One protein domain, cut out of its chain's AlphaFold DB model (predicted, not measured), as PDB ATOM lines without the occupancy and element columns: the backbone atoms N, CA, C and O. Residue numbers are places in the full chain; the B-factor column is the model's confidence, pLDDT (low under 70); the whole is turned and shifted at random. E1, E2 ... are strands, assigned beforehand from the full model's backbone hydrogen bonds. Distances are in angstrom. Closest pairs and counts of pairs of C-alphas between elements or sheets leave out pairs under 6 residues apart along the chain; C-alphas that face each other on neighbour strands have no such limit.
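What this domain is: This is residues 306 to 347 of the 347 residues of an uncharacterized protein of Hyphobacterium sp. CCMP332 (UniProt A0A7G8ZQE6). With little regular structure, this is a small sheet of three strands folded back and forth, from which a tail, residues 306 to 313, sticks out. The printed part has 42 residues, with no named helix and three strands, E1, E2, E3, also their order across the antiparallel sheet. It is all strand by class, though the strands hold only 15 residues, and loose, with a radius of gyration of the C-alphas of 12.0 A and spans of 39 by 25 by 11 A.

Where its parts are: Residues 306 to 321 hold no named element. E1, residues 322 to 327, begins at C-alpha 322 (-0.238, -27.852, 38.274) and is 13.9 A long. E2, residues 333 to 337, measures 12.6 A. E3, residues 342 to 345, measures 10.0 A and ends at C-alpha 345 (-0.577, -21.757, 49.352).

How they stand to each other: The strands form a meander, each the antiparallel neighbour of the one before. E1 and E2 are a hairpin at 165 degrees, with N 326 and O 334 2.8 A apart, within hydrogen-bond range. E2 and E3 are a hairpin at 146 degrees, with N 335 and O 343 2.9 A apart, within that range.

The domain as a whole: The C-alphas of Thr 306 and Gly 340, 39.0 A apart, are the farthest. Both links are tight, and the printed part has no cut. Residues 306 to 318 are under pLDDT 70.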
ATOM      1  N   THR A 306      20.791 -18.035  61.447       24.42
ATOM      2  CA  THR A 306      19.820 -19.116  61.674       24.42
ATOM      3  C   THR A 306      19.734 -19.941  60.387       24.42
ATOM      4  O   THR A 306      19.166 -19.507  59.393       24.42
ATOM      5  N   TYR A 307      20.375 -21.108  60.394       25.20
ATOM      6  CA  TYR A 307      20.279 -22.108  59.333       25.20
ATOM      7  C   TYR A 307      18.855 -22.684  59.320       25.20
ATOM      8  O   TYR A 307      18.449 -23.321  60.291       25.20
ATOM      9  N   LEU A 308      18.126 -22.492  58.222       23.38
ATOM     10  CA  LEU A 308      17.071 -23.407  57.796       23.38
ATOM     11  C   LEU A 308      17.504 -23.975  56.443       23.38
ATOM     12  O   LEU A 308      17.698 -23.241  55.478       23.38
ATOM     13  N   ASP A 309      17.749 -25.279  56.452       25.91
ATOM     14  CA  ASP A 309      18.032 -26.143  55.307       25.91
ATOM     15  C   ASP A 309      16.891 -26.020  54.270       25.91
ATOM     16  O   ASP A 309      15.744 -26.300  54.629       25.91
ATOM     17  N   PRO A 310      17.131 -25.580  53.018       29.88
ATOM     18  CA  PRO A 310      16.099 -25.510  51.991       29.88
ATOM     19  C   PRO A 310      15.914 -26.900  51.366       29.88
ATOM     20  O   PRO A 310      16.215 -27.130  50.200       29.88
ATOM     21  N   LYS A 311      15.424 -27.842  52.172       28.52
ATOM     22  CA  LYS A 311      14.945 -29.166  51.747       28.52
ATOM     23  C   LYS A 311      13.424 -29.285  51.856       28.52
ATOM     24  O   LYS A 311      12.898 -30.371  52.062       28.52
ATOM     25  N   THR A 312      12.696 -28.176  51.760       33.38
ATOM     26  CA  THR A 312      11.240 -28.220  51.914       33.38
ATOM     27  C   THR A 312      10.569 -28.588  50.592       33.38
ATOM     28  O   THR A 312      10.459 -27.779  49.671       33.38
ATOM     29  N   GLU A 313      10.128 -29.840  50.559       36.97
ATOM     30  CA  GLU A 313       9.338 -30.602  49.586       36.97
ATOM     31  C   GLU A 313       7.967 -29.963  49.250       36.97
ATOM     32  O   GLU A 313       6.925 -30.591  49.397       36.97
ATOM     33  N   ILE A 314       7.898 -28.696  48.824       44.25
ATOM     34  CA  ILE A 314       6.587 -28.036  48.628       44.25
ATOM     35  C   ILE A 314       5.863 -28.528  47.357       44.25
ATOM     36  O   ILE A 314       4.643 -28.410  47.264       44.25
ATOM     37  N   PHE A 315       6.567 -29.118  46.385       46.22
ATOM     38  CA  PHE A 315       5.969 -29.469  45.089       46.22
ATOM     39  C   PHE A 315       5.657 -30.959  44.884       46.22
ATOM     40  O   PHE A 315       4.863 -31.270  43.998       46.22
ATOM     41  N   GLU A 316       6.193 -31.874  45.700       45.88
ATOM     42  CA  GLU A 316       5.877 -33.311  45.571       45.88
ATOM     43  C   GLU A 316       4.491 -33.681  46.135       45.88
ATOM     44  O   GLU A 316       3.904 -34.688  45.739       45.88
ATOM     45  N   ASP A 317       3.910 -32.846  47.001       56.09
ATOM     46  CA  ASP A 317       2.763 -33.239  47.831       56.09
ATOM     47  C   ASP A 317       1.378 -33.039  47.180       56.09
ATOM     48  O   ASP A 317       0.355 -33.447  47.734       56.09
ATOM     49  N   PHE A 318       1.295 -32.443  45.982       62.28
ATOM     50  CA  PHE A 318      -0.008 -32.233  45.330       62.28
ATOM     51  C   PHE A 318      -0.575 -33.495  44.679       62.28
ATOM     52  O   PHE A 318      -1.774 -33.539  44.397       62.28
ATOM     53  N   GLY A 319       0.258 -34.512  44.408       79.31
ATOM     54  CA  GLY A 319      -0.151 -35.742  43.709       79.31
ATOM     55  C   GLY A 319      -0.850 -35.502  42.360       79.31
ATOM     56  O   GLY A 319      -1.479 -36.409  41.813       79.31
ATOM     57  N   GLN A 320      -0.789 -34.274  41.842       80.94
ATOM     58  CA  GLN A 320      -1.531 -33.774  40.699       80.94
ATOM     59  C   GLN A 320      -0.707 -32.720  39.961       80.94
ATOM     60  O   GLN A 320       0.104 -32.005  40.543       80.94
ATOM     61  N   GLU A 321      -0.953 -32.619  38.659       83.88
ATOM     62  CA  GLU A 321      -0.293 -31.670  37.768       83.88
ATOM     63  C   GLU A 321      -0.836 -30.246  37.986       83.88
ATOM     64  O   GLU A 321      -2.053 -30.024  37.984       83.88
ATOM     65  N   ILE A 322       0.073 -29.282  38.160       89.19
ATOM     66  CA  ILE A 322      -0.238 -27.852  38.274       89.19
ATOM     67  C   ILE A 322      -0.381 -27.277  36.859       89.19
ATOM     68  O   ILE A 322       0.539 -27.370  36.054       89.19
ATOM     69  N   LEU A 323      -1.527 -26.662  36.561       83.81
ATOM     70  CA  LEU A 323      -1.792 -25.999  35.278       83.81
ATOM     71  C   LEU A 323      -1.320 -24.544  35.262       83.81
ATOM     72  O   LEU A 323      -0.848 -24.060  34.236       83.81
ATOM     73  N   PHE A 324      -1.478 -23.831  36.379       90.12
ATOM     74  CA  PHE A 324      -0.995 -22.458  36.528       90.12
ATOM     75  C   PHE A 324      -0.686 -22.135  37.989       90.12
ATOM     76  O   PHE A 324      -1.283 -22.712  38.899       90.12
ATOM     77  N   ALA A 325       0.217 -21.179  38.199       90.12
ATOM     78  CA  ALA A 325       0.537 -20.611  39.500       90.12
ATOM     79  C   ALA A 325       0.596 -19.079  39.390       90.12
ATOM     80  O   ALA A 325       1.295 -18.552  38.525       90.12
ATOM     81  N   GLU A 326      -0.129 -18.367  40.249       89.25
ATOM     82  CA  GLU A 326      -0.178 -16.904  40.273       89.25
ATOM     83  C   GLU A 326       0.179 -16.375  41.673       89.25
ATOM     84  O   GLU A 326      -0.529 -16.668  42.644       89.25
ATOM     85  N   PRO A 327       1.271 -15.605  41.822       88.88
ATOM     86  CA  PRO A 327       1.626 -14.998  43.097       88.88
ATOM     87  C   PRO A 327       0.667 -13.851  43.446       88.88
ATOM     88  O   PRO A 327       0.365 -12.992  42.617       88.88
ATOM     89  N   ILE A 328       0.225 -13.789  44.703       91.75
ATOM     90  CA  ILE A 328      -0.581 -12.686  45.242       91.75
ATOM     91  C   ILE A 328       0.308 -11.760  46.081       91.75
ATOM     92  O   ILE A 328       1.302 -12.168  46.678       91.75
ATOM     93  N   ARG A 329      -0.087 -10.484  46.179       82.56
ATOM     94  CA  ARG A 329       0.619  -9.423  46.922       82.56
ATOM     95  C   ARG A 329       0.967  -9.739  48.381       82.56
ATOM     96  O   ARG A 329       1.842  -9.075  48.919       82.56
ATOM     97  N   ASP A 330       0.275 -10.668  49.034       86.31
ATOM     98  CA  ASP A 330       0.545 -11.035  50.430       86.31
ATOM     99  C   ASP A 330       1.548 -12.189  50.584       86.31
ATOM    100  O   ASP A 330       1.718 -12.706  51.684       86.31
ATOM    101  N   GLY A 331       2.217 -12.579  49.495       83.75
ATOM    102  CA  GLY A 331       3.216 -13.647  49.488       83.75
ATOM    103  C   GLY A 331       2.626 -15.050  49.348       83.75
ATOM    104  O   GLY A 331       3.385 -16.009  49.277       83.75
ATOM    105  N   SER A 332       1.298 -15.185  49.281       90.38
ATOM    106  CA  SER A 332       0.652 -16.455  48.930       90.38
ATOM    107  C   SER A 332       0.677 -16.714  47.420       90.38
ATOM    108  O   SER A 332       0.780 -15.781  46.621       90.38
ATOM    109  N   VAL A 333       0.535 -17.978  47.022       93.69
ATOM    110  CA  VAL A 333       0.444 -18.398  45.612       93.69
ATOM    111  C   VAL A 333      -0.896 -19.084  45.373       93.69
ATOM    112  O   VAL A 333      -1.279 -19.977  46.128       93.69
ATOM    113  N   ILE A 334      -1.623 -18.677  44.333       93.56
ATOM    114  CA  ILE A 334      -2.778 -19.427  43.825       93.56
ATOM    115  C   ILE A 334      -2.268 -20.457  42.831       93.56
ATOM    116  O   ILE A 334      -1.621 -20.084  41.862       93.56
ATOM    117  N   VAL A 335      -2.598 -21.726  43.029       95.69
ATOM    118  CA  VAL A 335      -2.320 -22.806  42.075       95.69
ATOM    119  C   VAL A 335      -3.625 -23.382  41.542       95.69
ATOM    120  O   VAL A 335      -4.523 -23.721  42.315       95.69
ATOM    121  N   GLY A 336      -3.731 -23.483  40.220       93.44
ATOM    122  CA  GLY A 336      -4.778 -24.240  39.542       93.44
ATOM    123  C   GLY A 336      -4.293 -25.645  39.220       93.44
ATOM    124  O   GLY A 336      -3.273 -25.800  38.551       93.44
ATOM    125  N   LEU A 337      -5.019 -26.660  39.680       95.38
ATOM    126  CA  LEU A 337      -4.712 -28.069  39.445       95.38
ATOM    127  C   LEU A 337      -5.497 -28.615  38.248       95.38
ATOM    128  O   LEU A 337      -6.537 -28.085  37.851       95.38
ATOM    129  N   LYS A 338      -5.001 -29.709  37.667       86.00
ATOM    130  CA  LYS A 338      -5.602 -30.363  36.495       86.00
ATOM    131  C   LYS A 338      -7.015 -30.900  36.719       86.00
ATOM    132  O   LYS A 338      -7.776 -31.006  35.758       86.00
ATOM    133  N   ASP A 339      -7.387 -31.211  37.957       91.12
ATOM    134  CA  ASP A 339      -8.759 -31.595  38.310       91.12
ATOM    135  C   ASP A 339      -9.741 -30.404  38.364       91.12
ATOM    136  O   ASP A 339     -10.934 -30.588  38.609       91.12
ATOM    137  N   GLY A 340      -9.254 -29.187  38.095       91.88
ATOM    138  CA  GLY A 340     -10.027 -27.951  38.122       91.88
ATOM    139  C   GLY A 340     -10.117 -27.309  39.506       91.88
ATOM    140  O   GLY A 340     -10.791 -26.287  39.653       91.88
ATOM    141  N   THR A 341      -9.461 -27.872  40.526       93.62
ATOM    142  CA  THR A 341      -9.385 -27.243  41.845       93.62
ATOM    143  C   THR A 341      -8.394 -26.083  41.850       93.62
ATOM    144  O   THR A 341      -7.389 -26.071  41.143       93.62
ATOM    145  N   VAL A 342      -8.705 -25.073  42.661       93.94
ATOM    146  CA  VAL A 342      -7.853 -23.903  42.874       93.94
ATOM    147  C   VAL A 342      -7.496 -23.859  44.351       93.94
ATOM    148  O   VAL A 342      -8.388 -23.805  45.199       93.94
ATOM    149  N   GLN A 343      -6.202 -23.896  44.662       94.19
ATOM    150  CA  GLN A 343      -5.699 -23.851  46.033       94.19
ATOM    151  C   GLN A 343      -4.858 -22.600  46.260       94.19
ATOM    152  O   GLN A 343      -4.224 -22.080  45.345       94.19
ATOM    153  N   ARG A 344      -4.863 -22.111  47.500       95.06
ATOM    154  CA  ARG A 344      -4.035 -20.985  47.930       95.06
ATOM    155  C   ARG A 344      -2.989 -21.487  48.912       95.06
ATOM    156  O   ARG A 344      -3.350 -21.977  49.980       95.06
ATOM    157  N   LEU A 345      -1.722 -21.345  48.548       92.75
ATOM    158  CA  LEU A 345      -0.577 -21.757  49.352       92.75
ATOM    159  C   LEU A 345      -0.038 -20.554  50.112       92.75
ATOM    160  O   LEU A 345       0.177 -19.495  49.521       92.75
ATOM    161  N   PHE A 346       0.143 -20.713  51.420       89.00
ATOM    162  CA  PHE A 346       0.753 -19.703  52.278       89.00
ATOM    163  C   PHE A 346       2.230 -20.053  52.510       89.00
ATOM    164  O   PHE A 346       2.540 -21.245  52.563       89.00
ATOM    165  N   PRO A 347       3.110 -19.042  52.607       79.50
ATOM    166  CA  PRO A 347       4.532 -19.241  52.884       79.50
ATOM    167  C   PRO A 347       4.806 -19.845  54.265       79.50
ATOM    168  O   PRO A 347       3.958 -19.679  55.178       79.50
TER     169      PRO A 347